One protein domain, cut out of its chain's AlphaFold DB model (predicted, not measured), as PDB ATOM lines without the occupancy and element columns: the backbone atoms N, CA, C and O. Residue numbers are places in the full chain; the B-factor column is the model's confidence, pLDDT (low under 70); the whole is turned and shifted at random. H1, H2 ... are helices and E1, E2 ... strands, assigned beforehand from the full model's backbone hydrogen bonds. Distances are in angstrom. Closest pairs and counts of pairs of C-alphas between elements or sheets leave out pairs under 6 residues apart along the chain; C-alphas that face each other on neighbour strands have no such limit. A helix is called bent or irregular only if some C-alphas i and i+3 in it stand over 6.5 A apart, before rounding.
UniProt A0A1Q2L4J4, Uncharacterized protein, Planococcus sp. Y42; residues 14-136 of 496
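This is residues 14 to 136 of the 496 residues of an uncharacterized protein of Planococcus sp. Y42 (UniProt A0A1Q2L4J4). Helix H2 runs through the middle, with H3, H4, H5 and H6 packed around it, while H1 and H7 form an antiparallel pair to one side. A small hairpin, E2 and E3, follows H4, and the long stretch 95 to 111 makes a wide loop that pairs briefly with E1 near each of its ends. The printed part has 123 residues with seven named helices and three named strands, in the order E1 H1 H2 H3 H4 E2 E3 H5 H6 H7; the class is mostly helix, and the sheet E2 - E3 is antiparallel. The whole is compact and rounded, with a radius of gyration of the C-alphas of 13.3 A and spans of 37 by 32 by 25 A.

Find C-alpha 17 at (117.095, -31.497, 165.741), where E1, residues 17 to 19, begins; H1, residues 20 to 27, follows over 10.2 A. H2, residues 35 to 47, starts at C-alpha 35 at (123.649, -12.256, 169.907) and spans 19.7 A; it is irregular, with C-alphas 43 and 46 at 7.1 A. Next come H3, residues 58 to 65, and H4, residues 69 to 81, 18.4 A long. E2 is residues 85 to 88 and E3 is residues 91 to 94. Then read H5, residues 112 to 115, H6, residues 118 to 121, and H7, residues 124 to 136, which runs 18.2 A to C-alpha 136 at (127.423, -30.151, 178.519).

Start at the hub, H2. Its residues 36 to 41 touch H4, about perpendicular at 80 degrees, closest at the C-alphas of Ala 37 and Ala 75, 4.2 A. Its residues 39 to 44 touch H3 at a steep tilt of 59 degrees, closest at C-alphas 43 and 61, 7.1 A. H2 touches H5, closest at C-alphas 43 and 115, 4.2 A, and with residues 35 to 39 touches H6, closest at C-alphas 39 and 120, 6.6 A. H1 touches H7 at a shallow tilt of 32 degrees, opposite ways, closest at C-alphas 27 and 128, 4.0 A; H1 and H2 are apart. In the hairpin E2 and E3, N 86 and O 93 are 2.8 A apart, within hydrogen-bond range. Every O i to N i+4 pair is within hydrogen-bond range in H1, H3, H4 and H7, and 7 of 9 in H2; H5 and H6 are too short for such a pair.

The C-alphas farthest apart, Ser 70 and Gly 103, are 38.2 A apart. The printed part has no cut; E3 to H5 is a long link of 17 residues. The mean pLDDT of the printed part is 91.6, and residues 100 to 105 are under 70.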
ATOM      1  N   ILE A  14     110.842 -38.885 162.113       70.06
ATOM      2  CA  ILE A  14     112.102 -38.206 161.853       70.06
ATOM      3  C   ILE A  14     111.796 -36.707 161.877       70.06
ATOM      4  O   ILE A  14     110.840 -36.254 161.265       70.06
ATOM      5  N   THR A  15     112.547 -35.954 162.670       80.38
ATOM      6  CA  THR A  15     112.330 -34.521 162.892       80.38
ATOM      7  C   THR A  15     113.682 -33.838 162.965       80.38
ATOM      8  O   THR A  15     114.642 -34.430 163.468       80.38
ATOM      9  N   ALA A  16     113.764 -32.605 162.467       86.81
ATOM     10  CA  ALA A  16     114.978 -31.810 162.554       86.81
ATOM     11  C   ALA A  16     115.329 -31.528 164.019       86.81
ATOM     12  O   ALA A  16     114.481 -31.128 164.819       86.81
ATOM     13  N   ARG A  17     116.595 -31.748 164.383       88.31
ATOM     14  CA  ARG A  17     117.095 -31.497 165.741       88.31
ATOM     15  C   ARG A  17     118.411 -30.746 165.694       88.31
ATOM     16  O   ARG A  17     119.314 -31.121 164.948       88.31
ATOM     17  N   LEU A  18     118.543 -29.713 166.515       91.00
ATOM     18  CA  LEU A  18     119.748 -28.897 166.558       91.00
ATOM     19  C   LEU A  18     120.929 -29.698 167.131       91.00
ATOM     20  O   LEU A  18     120.847 -30.220 168.243       91.00
ATOM     21  N   LYS A  19     122.048 -29.792 166.399       92.06
ATOM     22  CA  LYS A  19     123.247 -30.525 166.847       92.06
ATOM     23  C   LYS A  19     123.813 -29.897 168.129       92.06
ATOM     24  O   LYS A  19     124.205 -28.730 168.133       92.06
ATOM     25  N   SER A  20     123.972 -30.697 169.187       90.31
ATOM     26  CA  SER A  20     124.543 -30.245 170.471       90.31
ATOM     27  C   SER A  20     125.958 -29.676 170.306       90.31
ATOM     28  O   SER A  20     126.313 -28.686 170.940       90.31
ATOM     29  N   LYS A  21     126.739 -30.221 169.360       91.62
ATOM     30  CA  LYS A  21     128.072 -29.714 169.000       91.62
ATOM     31  C   LYS A  21     128.056 -28.231 168.598       91.62
ATOM     32  O   LYS A  21     128.907 -27.485 169.065       91.62
ATOM     33  N   VAL A  22     127.082 -27.799 167.796       92.56
ATOM     34  CA  VAL A  22     126.976 -26.399 167.338       92.56
ATOM     35  C   VAL A  22     126.681 -25.471 168.516       92.56
ATOM     36  O   VAL A  22     127.329 -24.438 168.686       92.56
ATOM     37  N   VAL A  23     125.751 -25.876 169.383       92.88
ATOM     38  CA  VAL A  23     125.398 -25.128 170.602       92.88
ATOM     39  C   VAL A  23     126.576 -25.072 171.576       92.88
ATOM     40  O   VAL A  23     126.828 -24.030 172.181       92.88
ATOM     41  N   ARG A  24     127.350 -26.159 171.683       92.06
ATOM     42  CA  ARG A  24     128.576 -26.221 172.487       92.06
ATOM     43  C   ARG A  24     129.652 -25.278 171.967       92.06
ATOM     44  O   ARG A  24     130.249 -24.560 172.760       92.06
ATOM     45  N   GLU A  25     129.899 -25.266 170.662       92.31
ATOM     46  CA  GLU A  25     130.880 -24.372 170.033       92.31
ATOM     47  C   GLU A  25     130.522 -22.898 170.263       92.31
ATOM     48  O   GLU A  25     131.398 -22.094 170.579       92.31
ATOM     49  N   PHE A  26     129.233 -22.550 170.200       93.81
ATOM     50  CA  PHE A  26     128.770 -21.222 170.601       93.81
ATOM     51  C   PHE A  26     128.980 -20.967 172.103       93.81
ATOM     52  O   PHE A  26     129.529 -19.932 172.484       93.81
ATOM     53  N   GLY A  27     128.587 -21.917 172.957       92.81
ATOM     54  CA  GLY A  27     128.697 -21.803 174.413       92.81
ATOM     55  C   GLY A  27     130.131 -21.704 174.936       92.81
ATOM     56  O   GLY A  27     130.351 -21.091 175.978       92.81
ATOM     57  N   LEU A  28     131.100 -22.248 174.196       91.00
ATOM     58  CA  LEU A  28     132.540 -22.143 174.452       91.00
ATOM     59  C   LEU A  28     133.206 -20.958 173.737       91.00
ATOM     60  O   LEU A  28     134.413 -20.800 173.855       91.00
ATOM     61  N   ASN A  29     132.452 -20.124 173.008       91.50
ATOM     62  CA  ASN A  29     132.999 -19.006 172.226       91.50
ATOM     63  C   ASN A  29     134.016 -19.439 171.141       91.50
ATOM     64  O   ASN A  29     134.888 -18.673 170.750       91.50
ATOM     65  N   HIS A  30     133.878 -20.652 170.597       90.81
ATOM     66  CA  HIS A  30     134.672 -21.106 169.445       90.81
ATOM     67  C   HIS A  30     134.141 -20.558 168.112       90.81
ATOM     68  O   HIS A  30     134.824 -20.632 167.095       90.81
ATOM     69  N   ARG A  31     132.917 -20.016 168.112       87.50
ATOM     70  CA  ARG A  31     132.296 -19.343 166.966       87.50
ATOM     71  C   ARG A  31     131.936 -17.913 167.319       87.50
ATOM     72  O   ARG A  31     131.288 -17.656 168.341       87.50
ATOM     73  N   ASN A  32     132.300 -16.979 166.447       88.38
ATOM     74  CA  ASN A  32     132.014 -15.565 166.649       88.38
ATOM     75  C   ASN A  32     130.639 -15.202 166.071       88.38
ATOM     76  O   ASN A  32     130.510 -14.472 165.087       88.38
ATOM     77  N   ILE A  33     129.590 -15.737 166.694       93.50
ATOM     78  CA  ILE A  33     128.206 -15.461 166.313       93.50
ATOM     79  C   ILE A  33     127.665 -14.333 167.210       93.50
ATOM     80  O   ILE A  33     127.637 -14.486 168.436       93.50
ATOM     81  N   PRO A  34     127.216 -13.199 166.642       94.69
ATOM     82  CA  PRO A  34     126.561 -12.129 167.387       94.69
ATOM     83  C   PRO A  34     125.264 -12.598 168.053       94.69
ATOM     84  O   PRO A  34     124.573 -13.484 167.551       94.69
ATOM     85  N   LYS A  35     124.869 -11.931 169.145       95.06
ATOM     86  CA  LYS A  35     123.649 -12.256 169.907       95.06
ATOM     87  C   LYS A  35     122.400 -12.339 169.025       95.06
ATOM     88  O   LYS A  35     121.624 -13.276 169.163       95.06
ATOM     89  N   VAL A  36     122.209 -11.362 168.135       96.69
ATOM     90  CA  VAL A  36     121.035 -11.311 167.249       96.69
ATOM     91  C   VAL A  36     121.015 -12.515 166.309       96.69
ATOM     92  O   VAL A  36     119.999 -13.195 166.232       96.69
ATOM     93  N   ALA A  37     122.147 -12.829 165.671       97.12
ATOM     94  CA  ALA A  37     122.272 -13.984 164.786       97.12
ATOM     95  C   ALA A  37     121.986 -15.301 165.514       97.12
ATOM     96  O   ALA A  37     121.223 -16.123 165.018       97.12
ATOM     97  N   PHE A  38     122.522 -15.472 166.724       95.88
ATOM     98  CA  PHE A  38     122.257 -16.664 167.523       95.88
ATOM     99  C   PHE A  38     120.777 -16.793 167.912       95.88
ATOM    100  O   PHE A  38     120.210 -17.875 167.813       95.88
ATOM    101  N   ASN A  39     120.124 -15.693 168.299       96.31
ATOM    102  CA  ASN A  39     118.699 -15.716 168.632       96.31
ATOM    103  C   ASN A  39     117.822 -16.029 167.411       96.31
ATOM    104  O   ASN A  39     116.887 -16.813 167.537       96.31
ATOM    105  N   VAL A  40     118.139 -15.468 166.236       97.19
ATOM    106  CA  VAL A  40     117.483 -15.831 164.965       97.19
ATOM    107  C   VAL A  40     117.651 -17.325 164.703       97.19
ATOM    108  O   VAL A  40     116.672 -18.017 164.450       97.19
ATOM    109  N   PHE A  41     118.873 -17.839 164.835       96.06
ATOM    110  CA  PHE A  41     119.188 -19.243 164.601       96.06
ATOM    111  C   PHE A  41     118.427 -20.208 165.522       96.06
ATOM    112  O   PHE A  41     117.910 -21.225 165.062       96.06
ATOM    113  N   LEU A  42     118.317 -19.886 166.813       94.69
ATOM    114  CA  LEU A  42     117.508 -20.672 167.744       94.69
ATOM    115  C   LEU A  42     116.020 -20.618 167.381       94.69
ATOM    116  O   LEU A  42     115.338 -21.638 167.410       94.69
ATOM    117  N   MET A  43     115.524 -19.441 167.008       94.94
ATOM    118  CA  MET A  43     114.114 -19.221 166.716       94.94
ATOM    119  C   MET A  43     113.629 -19.927 165.443       94.94
ATOM    120  O   MET A  43     112.486 -20.371 165.393       94.94
ATOM    121  N   ILE A  44     114.487 -20.056 164.427       95.56
ATOM    122  CA  ILE A  44     114.150 -20.762 163.180       95.56
ATOM    123  C   ILE A  44     114.279 -22.288 163.299       95.56
ATOM    124  O   ILE A  44     113.816 -23.003 162.419       95.56
ATOM    125  N   SER A  45     114.878 -22.804 164.378       94.75
ATOM    126  CA  SER A  45     115.131 -24.240 164.570       94.75
ATOM    127  C   SER A  45     113.873 -25.127 164.469       94.75
ATOM    128  O   SER A  45     113.939 -26.158 163.796       94.75
ATOM    129  N   PRO A  46     112.698 -24.748 165.022       94.69
ATOM    130  CA  PRO A  46     111.461 -25.516 164.840       94.69
ATOM    131  C   PRO A  46     110.929 -25.547 163.402       94.69
ATOM    132  O   PRO A  46     110.086 -26.382 163.092       94.69
ATOM    133  N   PHE A  47     111.409 -24.661 162.532       95.69
ATOM    134  CA  PHE A  47     110.958 -24.506 161.148       95.69
ATOM    135  C   PHE A  47     111.906 -25.168 160.139       95.69
ATOM    136  O   PHE A  47     111.778 -24.943 158.939       95.69
ATOM    137  N   VAL A  48     112.865 -25.970 160.606       95.12
ATOM    138  CA  VAL A  48     113.752 -26.741 159.729       95.12
ATOM    139  C   VAL A  48     113.070 -28.039 159.310       95.12
ATOM    140  O   VAL A  48     112.653 -28.839 160.150       95.12
ATOM    141  N   ASP A  49     112.966 -28.227 158.004       92.19
ATOM    142  CA  ASP A  49     112.318 -29.355 157.350       92.19
ATOM    143  C   ASP A  49     113.285 -30.535 157.141       92.19
ATOM    144  O   ASP A  49     114.482 -30.427 157.417       92.19
ATOM    145  N   LEU A  50     112.782 -31.684 156.685       87.75
ATOM    146  CA  LEU A  50     113.556 -32.920 156.510       87.75
ATOM    147  C   LEU A  50     114.675 -32.812 155.463       87.75
ATOM    148  O   LEU A  50     115.716 -33.450 155.624       87.75
ATOM    149  N   ASP A  51     114.480 -31.987 154.434       88.69
ATOM    150  CA  ASP A  51     115.488 -31.622 153.425       88.69
ATOM    151  C   ASP A  51     116.464 -30.540 153.937       88.69
ATOM    152  O   ASP A  51     117.351 -30.082 153.222       88.69
ATOM    153  N   GLY A  52     116.302 -30.105 155.189       91.94
ATOM    154  CA  GLY A  52     117.062 -29.026 155.802       91.94
ATOM    155  C   GLY A  52     116.587 -27.627 155.426       91.94
ATOM    156  O   GLY A  52     117.126 -26.668 155.982       91.94
ATOM    157  N   ARG A  53     115.589 -27.469 154.548       94.31
ATOM    158  CA  ARG A  53     115.046 -26.154 154.190       94.31
ATOM    159  C   ARG A  53     114.403 -25.488 155.405       94.31
ATOM    160  O   ARG A  53     113.762 -26.132 156.233       94.31
ATOM    161  N   ILE A  54     114.590 -24.180 155.526       96.12
ATOM    162  CA  ILE A  54     114.060 -23.375 156.628       96.12
ATOM    163  C   ILE A  54     112.747 -22.732 156.176       96.12
ATOM    164  O   ILE A  54     112.754 -21.775 155.405       96.12
ATOM    165  N   GLN A  55     111.629 -23.249 156.679       94.75
ATOM    166  CA  GLN A  55     110.260 -22.826 156.354       94.75
ATOM    167  C   GLN A  55     109.754 -21.809 157.383       94.75
ATOM    168  O   GLN A  55     108.765 -22.029 158.078       94.75
ATOM    169  N   ALA A  56     110.510 -20.727 157.572       93.50
ATOM    170  CA  ALA A  56     110.182 -19.687 158.541       93.50
ATOM    171  C   ALA A  56     109.732 -18.407 157.833       93.50
ATOM    172  O   ALA A  56     110.438 -17.904 156.955       93.50
ATOM    173  N   ASP A  57     108.629 -17.808 158.295       92.38
ATOM    174  CA  ASP A  57     108.341 -16.406 157.997       92.38
ATOM    175  C   ASP A  57     109.350 -15.519 158.743       92.38
ATOM    176  O   ASP A  57     109.252 -15.250 159.948       92.38
ATOM    177  N   PHE A  58     110.349 -15.054 158.000       94.38
ATOM    178  CA  PHE A  58     111.401 -14.191 158.516       94.38
ATOM    179  C   PHE A  58     110.873 -12.843 159.033       94.38
ATOM    180  O   PHE A  58     111.486 -12.271 159.938       94.38
ATOM    181  N   GLU A  59     109.730 -12.348 158.549       94.06
ATOM    182  CA  GLU A  59     109.109 -11.125 159.069       94.06
ATOM    183  C   GLU A  59     108.411 -11.384 160.416       94.06
ATOM    184  O   GLU A  59     108.494 -10.554 161.329       94.06
ATOM    185  N   ALA A  60     107.789 -12.550 160.616       92.94
ATOM    186  CA  ALA A  60     107.322 -12.978 161.938       92.94
ATOM    187  C   ALA A  60     108.483 -13.169 162.930       92.94
ATOM    188  O   ALA A  60     108.392 -12.708 164.074       92.94
ATOM    189  N   VAL A  61     109.596 -13.779 162.499       94.94
ATOM    190  CA  VAL A  61     110.826 -13.904 163.309       94.94
ATOM    191  C   VAL A  61     111.340 -12.521 163.713       94.94
ATOM    192  O   VAL A  61     111.615 -12.278 164.891       94.94
ATOM    193  N   ARG A  62     111.394 -11.582 162.759       96.38
ATOM    194  CA  ARG A  62     111.790 -10.190 162.995       96.38
ATOM    195  C   ARG A  62     110.943  -9.531 164.083       96.38
ATOM    196  O   ARG A  62     111.495  -8.942 165.011       96.38
ATOM    197  N   ARG A  63     109.613  -9.624 163.958       95.00
ATOM    198  CA  ARG A  63     108.650  -9.021 164.893       95.00
ATOM    199  C   ARG A  63     108.784  -9.612 166.294       95.00
ATOM    200  O   ARG A  63     108.869  -8.863 167.260       95.00
ATOM    201  N   LYS A  64     108.884 -10.938 166.417       93.94
ATOM    202  CA  LYS A  64     109.028 -11.605 167.723       93.94
ATOM    203  C   LYS A  64     110.359 -11.278 168.411       93.94
ATOM    204  O   LYS A  64     110.398 -11.071 169.629       93.94
ATOM    205  N   LEU A  65     111.452 -11.168 167.652       95.06
ATOM    206  CA  LEU A  65     112.748 -10.756 168.201       95.06
ATOM    207  C   LEU A  65     112.862  -9.251 168.449       95.06
ATOM    208  O   LEU A  65     113.768  -8.860 169.178       95.06
ATOM    209  N   ASP A  66     111.924  -8.447 167.945       95.38
ATOM    210  CA  ASP A  66     111.943  -6.984 168.026       95.38
ATOM    211  C   ASP A  66     113.249  -6.392 167.467       95.38
ATOM    212  O   ASP A  66     114.014  -5.708 168.145       95.38
ATOM    213  N   ILE A  67     113.559  -6.755 166.218       96.06
ATOM    214  CA  ILE A  67     114.764  -6.301 165.514       96.06
ATOM    215  C   ILE A  67     114.422  -5.580 164.208       96.06
ATOM    216  O   ILE A  67     113.360  -5.764 163.603       96.06
ATOM    217  N   GLN A  68     115.350  -4.752 163.735       96.62
ATOM    218  CA  GLN A  68     115.223  -4.081 162.443       96.62
ATOM    219  C   GLN A  68     115.469  -5.058 161.282       96.62
ATOM    220  O   GLN A  68     116.203  -6.040 161.413       96.62
ATOM    221  N   ARG A  69     114.914  -4.757 160.098       96.75
ATOM    222  CA  ARG A  69     115.147  -5.554 158.873       96.75
ATOM    223  C   ARG A  69     116.634  -5.649 158.516       96.75
ATOM    224  O   ARG A  69     117.109  -6.717 158.141       96.75
ATOM    225  N   SER A  70     117.380  -4.557 158.690       97.19
ATOM    226  CA  SER A  70     118.836  -4.506 158.494       97.19
ATOM    227  C   SER A  70     119.583  -5.474 159.419       97.19
ATOM    228  O   SER A  70     120.484  -6.187 158.978       97.19
ATOM    229  N   GLN A  71     119.173  -5.553 160.689       97.00
ATOM    230  CA  GLN A  71     119.753  -6.459 161.680       97.00
ATOM    231  C   GLN A  71     119.439  -7.922 161.366       97.00
ATOM    232  O   GLN A  71     120.323  -8.763 161.502       97.00
ATOM    233  N   LEU A  72     118.217  -8.224 160.912       97.62
ATOM    234  CA  LEU A  72     117.858  -9.569 160.462       97.62
ATOM    235  C   LEU A  72     118.689  -9.992 159.246       97.62
ATOM    236  O   LEU A  72     119.262 -11.077 159.253       97.62
ATOM    237  N   LYS A  73     118.822  -9.122 158.238       96.81
ATOM    238  CA  LYS A  73     119.667  -9.391 157.066       96.81
ATOM    239  C   LYS A  73     121.114  -9.670 157.481       96.81
ATOM    240  O   LYS A  73     121.674 -10.687 157.096       96.81
ATOM    241  N   CYS A  74     121.690  -8.814 158.328       97.12
ATOM    242  CA  CYS A  74     123.043  -9.006 158.853       97.12
ATOM    243  C   CYS A  74     123.177 -10.308 159.662       97.12
ATOM    244  O   CYS A  74     124.214 -10.968 159.602       97.12
ATOM    245  N   ALA A  75     122.143 -10.682 160.421       97.50
ATOM    246  CA  ALA A  75     122.106 -11.929 161.169       97.50
ATOM    247  C   ALA A  75     122.143 -13.149 160.241       97.50
ATOM    248  O   ALA A  75     122.982 -14.019 160.457       97.50
ATOM    249  N   LEU A  76     121.307 -13.188 159.200       97.38
ATOM    250  CA  LEU A  76     121.289 -14.277 158.216       97.38
ATOM    251  C   LEU A  76     122.635 -14.404 157.494       97.38
ATOM    252  O   LEU A  76     123.240 -15.472 157.536       97.38
ATOM    253  N   THR A  77     123.188 -13.294 156.995       96.88
ATOM    254  CA  THR A  77     124.521 -13.282 156.365       96.88
ATOM    255  C   THR A  77     125.608 -13.799 157.308       96.88
ATOM    256  O   THR A  77     126.536 -14.496 156.890       96.88
ATOM    257  N   ARG A  78     125.510 -13.496 158.608       96.62
ATOM    258  CA  ARG A  78     126.470 -14.008 159.587       96.62
ATOM    259  C   ARG A  78     126.307 -15.506 159.834       96.62
ATOM    260  O   ARG A  78     127.315 -16.183 159.997       96.62
ATOM    261  N   LEU A  79     125.079 -16.022 159.851       96.94
ATOM    262  CA  LEU A  79     124.820 -17.460 159.960       96.94
ATOM    263  C   LEU A  79     125.329 -18.228 158.732       96.94
ATOM    264  O   LEU A  79     125.855 -19.328 158.897       96.94
ATOM    265  N   GLU A  80     125.229 -17.635 157.539       96.62
ATOM    266  CA  GLU A  80     125.828 -18.168 156.308       96.62
ATOM    267  C   GLU A  80     127.355 -18.204 156.395       96.62
ATOM    268  O   GLU A  80     127.971 -19.245 156.188       96.62
ATOM    269  N   THR A  81     127.975 -17.086 156.791       95.31
ATOM    270  CA  THR A  81     129.443 -16.973 156.921       95.31
ATOM    271  C   THR A  81     130.014 -17.991 157.913       95.31
ATOM    272  O   THR A  81     131.113 -18.502 157.734       95.31
ATOM    273  N   GLU A  82     129.268 -18.294 158.976       94.81
ATOM    274  CA  GLU A  82     129.653 -19.277 159.993       94.81
ATOM    275  C   GLU A  82     129.305 -20.725 159.582       94.81
ATOM    276  O   GLU A  82     129.540 -21.655 160.355       94.81
ATOM    277  N   GLY A  83     128.738 -20.948 158.391       95.00
ATOM    278  CA  GLY A  83     128.379 -22.276 157.884       95.00
ATOM    279  C   GLY A  83     127.287 -22.971 158.701       95.00
ATOM    280  O   GLY A  83     127.289 -24.196 158.830       95.00
ATOM    281  N   LEU A  84     126.387 -22.204 159.326       95.88
ATOM    282  CA  LEU A  84     125.240 -22.747 160.064       95.88
ATOM    283  C   LEU A  84     124.014 -22.913 159.174       95.88
ATOM    284  O   LEU A  84     123.228 -23.846 159.364       95.88
ATOM    285  N   ILE A  85     123.878 -22.004 158.215       97.19
ATOM    286  CA  ILE A  85     122.897 -22.059 157.144       97.19
ATOM    287  C   ILE A  85     123.612 -21.827 155.815       97.19
ATOM    288  O   ILE A  85     124.736 -21.333 155.788       97.19
ATOM    289  N   GLU A  86     122.950 -22.151 154.723       96.88
ATOM    290  CA  GLU A  86     123.379 -21.808 153.375       96.88
ATOM    291  C   GLU A  86     122.180 -21.330 152.565       96.88
ATOM    292  O   GLU A  86     121.036 -21.695 152.854       96.88
ATOM    293  N   ARG A  87     122.434 -20.506 151.553       94.94
ATOM    294  CA  ARG A  87     121.406 -20.043 150.629       94.94
ATOM    295  C   ARG A  87     121.516 -20.820 149.319       94.94
ATOM    296  O   ARG A  87     122.566 -20.796 148.683       94.94
ATOM    297  N   ARG A  88     120.429 -21.478 148.909       93.00
ATOM    298  CA  ARG A  88     120.293 -22.128 147.596       93.00
ATOM    299  C   ARG A  88     119.091 -21.498 146.889       93.00
ATOM    300  O   ARG A  88     117.954 -21.684 147.322       93.00
ATOM    301  N   GLY A  89     119.347 -20.690 145.859       88.75
ATOM    302  CA  GLY A  89     118.316 -19.859 145.226       88.75
ATOM    303  C   GLY A  89     117.670 -18.880 146.219       88.75
ATOM    304  O   GLY A  89     118.361 -18.127 146.918       88.75
ATOM    305  N   ASP A  90     116.342 -18.922 146.317       88.25
ATOM    306  CA  ASP A  90     115.544 -18.063 147.207       88.25
ATOM    307  C   ASP A  90     115.267 -18.674 148.585       88.25
ATOM    308  O   ASP A  90     114.486 -18.138 149.376       88.25
ATOM    309  N   HIS A  91     115.916 -19.792 148.904       92.19
ATOM    310  CA  HIS A  91     115.664 -20.533 150.130       92.19
ATOM    311  C   HIS A  91     116.923 -20.683 150.981       92.19
ATOM    312  O   HIS A  91     118.042 -20.805 150.477       92.19
ATOM    313  N   TYR A  92     116.718 -20.687 152.298       96.19
ATOM    314  CA  TYR A  92     117.755 -21.008 153.270       96.19
ATOM    315  C   TYR A  92     117.654 -22.472 153.674       96.19
ATOM    316  O   TYR A  92     116.557 -22.984 153.900       96.19
ATOM    317  N   TYR A  93     118.804 -23.113 153.821       96.25
ATOM    318  CA  TYR A  93     118.954 -24.487 154.271       96.25
ATOM    319  C   TYR A  93     119.838 -24.513 155.511       96.25
ATOM    320  O   TYR A  93     120.817 -23.780 155.614       96.25
ATOM    321  N   SER A  94     119.494 -25.344 156.483       95.94
ATOM    322  CA  SER A  94     120.249 -25.499 157.716       95.94
ATOM    323  C   SER A  94     121.295 -26.609 157.586       95.94
ATOM    324  O   SER A  94     120.954 -27.779 157.424       95.94
ATOM    325  N   LEU A  95     122.551 -26.281 157.889       94.44
ATOM    326  CA  LEU A  95     123.662 -27.238 157.999       94.44
ATOM    327  C   LEU A  95     123.870 -27.752 159.441       94.44
ATOM    328  O   LEU A  95     124.575 -28.736 159.713       94.44
ATOM    329  N   ALA A  96     123.213 -27.100 160.401       92.69
ATOM    330  CA  ALA A  96     123.400 -27.320 161.831       92.69
ATOM    331  C   ALA A  96     122.415 -28.319 162.470       92.69
ATOM    332  O   ALA A  96     122.573 -28.658 163.648       92.69
ATOM    333  N   HIS A  97     121.434 -28.819 161.718       92.44
ATOM    334  CA  HIS A  97     120.458 -29.804 162.194       92.44
ATOM    335  C   HIS A  97     120.849 -31.234 161.799       92.44
ATOM    336  O   HIS A  97     121.629 -31.462 160.873       92.44
ATOM    337  N   THR A  98     120.370 -32.205 162.572       86.62
ATOM    338  CA  THR A  98     120.475 -33.640 162.297       86.62
ATOM    339  C   THR A  98     119.086 -34.264 162.266       86.62
ATOM    340  O   THR A  98     118.192 -33.831 162.994       86.62
ATOM    341  N   PHE A  99     118.935 -35.296 161.440       80.38
ATOM    342  CA  PHE A  99     117.668 -35.977 161.164       80.38
ATOM    343  C   PHE A  99     117.718 -37.462 161.583       80.38
ATOM    344  O   PHE A  99     116.729 -38.179 161.529       80.38
ATOM    345  N   GLY A 100     118.870 -37.964 162.034       69.31
ATOM    346  CA  GLY A 100     119.031 -39.373 162.405       69.31
ATOM    347  C   GLY A 100     118.507 -39.727 163.803       69.31
ATOM    348  O   GLY A 100     118.371 -38.865 164.681       69.31
ATOM    349  N   LYS A 101     118.316 -41.037 164.048       64.56
ATOM    350  CA  LYS A 101     118.180 -41.620 165.398       64.56
ATOM    351  C   LYS A 101     119.491 -41.421 166.163       64.56
ATOM    352  O   LYS A 101     120.371 -42.270 166.166       64.56
ATOM    353  N   SER A 102     119.622 -40.254 166.765       61.03
ATOM    354  CA  SER A 102     120.755 -39.854 167.588       61.03
ATOM    355  C   SER A 102     120.402 -40.024 169.065       61.03
ATOM    356  O   SER A 102     119.234 -39.908 169.450       61.03
ATOM    357  N   GLY A 103     121.398 -40.333 169.898       63.12
ATOM    358  CA  GLY A 103     121.211 -40.364 171.352       63.12
ATOM    359  C   GLY A 103     120.842 -38.974 171.881       63.12
ATOM    360  O   GLY A 103     121.255 -37.969 171.307       63.12
ATOM    361  N   GLU A 104     120.094 -38.898 172.984       62.31
ATOM    362  CA  GLU A 104     119.593 -37.631 173.560       62.31
ATOM    363  C   GLU A 104     120.689 -36.594 173.870       62.31
ATOM    364  O   GLU A 104     120.414 -35.403 173.926       62.31
ATOM    365  N   THR A 105     121.946 -37.013 174.034       69.75
ATOM    366  CA  THR A 105     123.097 -36.122 174.268       69.75
ATOM    367  C   THR A 105     123.622 -35.430 173.008       69.75
ATOM    368  O   THR A 105     124.400 -34.481 173.105       69.75
ATOM    369  N   GLN A 106     123.244 -35.905 171.821       81.25
ATOM    370  CA  GLN A 106     123.784 -35.425 170.548       81.25
ATOM    371  C   GLN A 106     123.005 -34.234 169.981       81.25
ATOM    372  O   GLN A 106     123.498 -33.557 169.074       81.25
ATOM    373  N   PHE A 107     121.825 -33.938 170.526       86.69
ATOM    374  CA  PHE A 107     120.972 -32.853 170.063       86.69
ATOM    375  C   PHE A 107     120.349 -32.066 171.211       86.69
ATOM    376  O   PHE A 107     120.212 -32.553 172.330       86.69
ATOM    377  N   ILE A 108     119.957 -30.838 170.902       88.50
ATOM    378  CA  ILE A 108     119.181 -29.973 171.780       88.50
ATOM    379  C   ILE A 108     117.724 -30.018 171.326       88.50
ATOM    380  O   ILE A 108     117.443 -29.965 170.130       88.50
ATOM    381  N   GLN A 109     116.800 -30.155 172.278       88.75
ATOM    382  CA  GLN A 109     115.369 -30.093 171.976       88.75
ATOM    383  C   GLN A 109     114.914 -28.642 171.811       88.75
ATOM    384  O   GLN A 109     115.491 -27.732 172.407       88.75
ATOM    385  N   ASN A 110     113.838 -28.441 171.054       90.44
ATOM    386  CA  ASN A 110     113.219 -27.134 170.830       90.44
ATOM    387  C   ASN A 110     112.439 -26.678 172.073       90.44
ATOM    388  O   ASN A 110     111.216 -26.580 172.057       90.44
ATOM    389  N   TYR A 111     113.129 -26.453 173.190       92.69
ATOM    390  CA  TYR A 111     112.502 -25.925 174.399       92.69
ATOM    391  C   TYR A 111     111.916 -24.545 174.115       92.69
ATOM    392  O   TYR A 111     112.582 -23.703 173.510       92.69
ATOM    393  N   LYS A 112     110.691 -24.286 174.576       93.38
ATOM    394  CA  LYS A 112     109.985 -23.033 174.281       93.38
ATOM    395  C   LYS A 112     110.807 -21.805 174.647       93.38
ATOM    396  O   LYS A 112     111.010 -20.958 173.791       93.38
ATOM    397  N   LYS A 113     111.403 -21.786 175.844       92.00
ATOM    398  CA  LYS A 113     112.274 -20.696 176.328       92.00
ATOM    399  C   LYS A 113     113.491 -20.409 175.441       92.00
ATOM    400  O   LYS A 113     114.092 -19.346 175.565       92.00
ATOM    401  N   ILE A 114     113.882 -21.354 174.586       91.62
ATOM    402  CA  ILE A 114     114.996 -21.209 173.647       91.62
ATOM    403  C   ILE A 114     114.507 -20.628 172.319       91.62
ATOM    404  O   ILE A 114     115.155 -19.736 171.773       91.62
ATOM    405  N   VAL A 115     113.376 -21.122 171.811       92.69
ATOM    406  CA  VAL A 115     112.905 -20.844 170.445       92.69
ATOM    407  C   VAL A 115     111.839 -19.742 170.363       92.69
ATOM    408  O   VAL A 115     111.575 -19.237 169.279       92.69
ATOM    409  N   ASP A 116     111.241 -19.321 171.481       90.00
ATOM    410  CA  ASP A 116     110.176 -18.301 171.532       90.00
ATOM    411  C   ASP A 116     110.689 -16.847 171.537       90.00
ATOM    412  O   ASP A 116     109.904 -15.900 171.555       90.00
ATOM    413  N   GLY A 117     112.011 -16.659 171.521       88.19
ATOM    414  CA  GLY A 117     112.653 -15.349 171.600       88.19
ATOM    415  C   GLY A 117     112.953 -14.871 173.024       88.19
ATOM    416  O   GLY A 117     113.608 -13.840 173.168       88.19
ATOM    417  N   SER A 118     112.589 -15.615 174.078       90.62
ATOM    418  CA  SER A 118     112.906 -15.280 175.482       90.62
ATOM    419  C   SER A 118     114.405 -15.079 175.707       90.62
ATOM    420  O   SER A 118     114.805 -14.212 176.484       90.62
ATOM    421  N   MET A 119     115.253 -15.797 174.963       90.94
ATOM    422  CA  MET A 119     116.716 -15.656 174.990       90.94
ATOM    423  C   MET A 119     117.214 -14.240 174.642       90.94
ATOM    424  O   MET A 119     118.358 -13.884 174.945       90.94
ATOM    425  N   LYS A 120     116.377 -13.385 174.034       92.25
ATOM    426  CA  LYS A 120     116.746 -12.003 173.697       92.25
ATOM    427  C   LYS A 120     116.973 -11.111 174.916       92.25
ATOM    428  O   LYS A 120     117.726 -10.144 174.798       92.25
ATOM    429  N   LYS A 121     116.404 -11.436 176.083       91.81
ATOM    430  CA  LYS A 121     116.556 -10.631 177.313       91.81
ATOM    431  C   LYS A 121     117.957 -10.711 177.935       91.81
ATOM    432  O   LYS A 121     118.383  -9.819 178.668       91.81
ATOM    433  N   HIS A 122     118.704 -11.770 177.637       93.88
ATOM    434  CA  HIS A 122     120.021 -12.017 178.216       93.88
ATOM    435  C   HIS A 122     121.146 -11.387 177.377       93.88
ATOM    436  O   HIS A 122     120.980 -11.108 176.191       93.88
ATOM    437  N   SER A 123     122.313 -11.128 177.973       94.44
ATOM    438  CA  SER A 123     123.488 -10.654 177.223       94.44
ATOM    439  C   SER A 123     124.112 -11.789 176.397       94.44
ATOM    440  O   SER A 123     123.815 -12.961 176.621       94.44
ATOM    441  N   LEU A 124     125.011 -11.467 175.456       94.88
ATOM    442  CA  LEU A 124     125.703 -12.487 174.653       94.88
ATOM    443  C   LEU A 124     126.444 -13.508 175.532       94.88
ATOM    444  O   LEU A 124     126.316 -14.708 175.319       94.88
ATOM    445  N   ARG A 125     127.181 -13.035 176.546       94.88
ATOM    446  CA  ARG A 125     127.923 -13.896 177.484       94.88
ATOM    447  C   ARG A 125     126.989 -14.815 178.271       94.88
ATOM    448  O   ARG A 125     127.277 -15.996 178.413       94.88
ATOM    449  N   VAL A 126     125.840 -14.303 178.715       95.06
ATOM    450  CA  VAL A 126     124.831 -15.111 179.417       95.06
ATOM    451  C   VAL A 126     124.211 -16.148 178.473       95.06
ATOM    452  O   VAL A 126     124.111 -17.310 178.848       95.06
ATOM    453  N   ASN A 127     123.895 -15.792 177.221       95.25
ATOM    454  CA  ASN A 127     123.418 -16.761 176.222       95.25
ATOM    455  C   ASN A 127     124.442 -17.865 175.939       95.25
ATOM    456  O   ASN A 127     124.063 -19.029 175.779       95.25
ATOM    457  N   ARG A 128     125.736 -17.527 175.912       95.06
ATOM    458  CA  ARG A 128     126.808 -18.521 175.790       95.06
ATOM    459  C   ARG A 128     126.865 -19.434 177.009       95.06
ATOM    460  O   ARG A 128     126.953 -20.645 176.836       95.06
ATOM    461  N   LEU A 129     126.719 -18.887 178.213       95.06
ATOM    462  CA  LEU A 129     126.712 -19.673 179.445       95.06
ATOM    463  C   LEU A 129     125.516 -20.641 179.505       95.06
ATOM    464  O   LEU A 129     125.688 -21.813 179.834       95.06
ATOM    465  N   ILE A 130     124.321 -20.192 179.102       94.62
ATOM    466  CA  ILE A 130     123.144 -21.065 178.953       94.62
ATOM    467  C   ILE A 130     123.447 -22.192 177.955       94.62
ATOM    468  O   ILE A 130     123.246 -23.365 178.265       94.62
ATOM    469  N   SER A 131     123.982 -21.847 176.780       93.88
ATOM    470  CA  SER A 131     124.324 -22.807 175.716       93.88
ATOM    471  C   SER A 131     125.396 -23.814 176.156       93.88
ATOM    472  O   SER A 131     125.336 -24.992 175.793       93.88
ATOM    473  N   TYR A 132     126.360 -23.381 176.973       92.88
ATOM    474  CA  TYR A 132     127.357 -24.246 177.595       92.88
ATOM    475  C   TYR A 132     126.683 -25.301 178.480       92.88
ATOM    476  O   TYR A 132     126.884 -26.495 178.261       92.88
ATOM    477  N   PHE A 133     125.814 -24.898 179.413       91.69
ATOM    478  CA  PHE A 133     125.125 -25.858 180.286       91.69
ATOM    479  C   PHE A 133     124.153 -26.765 179.533       91.69
ATOM    480  O   PHE A 133     124.057 -27.952 179.842       91.69
ATOM    481  N   LEU A 134     123.482 -26.226 178.518       90.69
ATOM    482  CA  LEU A 134     122.545 -26.956 177.675       90.69
ATOM    483  C   LEU A 134     123.212 -28.078 176.868       90.69
ATOM    484  O   LEU A 134     122.599 -29.117 176.648       90.69
ATOM    485  N   SER A 135     124.463 -27.879 176.448       89.50
ATOM    486  CA  SER A 135     125.216 -28.847 175.637       89.50
ATOM    487  C   SER A 135     126.155 -29.755 176.443       89.50
ATOM    488  O   SER A 135     126.609 -30.779 175.929       89.50
ATOM    489  N   ALA A 136     126.458 -29.416 177.701       85.31
ATOM    490  CA  ALA A 136     127.423 -30.151 178.519       85.31
ATOM    491  C   ALA A 136     126.913 -31.517 179.016       85.31
ATOM    492  O   ALA A 136     127.698 -32.456 179.161       85.31
TER     493      ALA A 136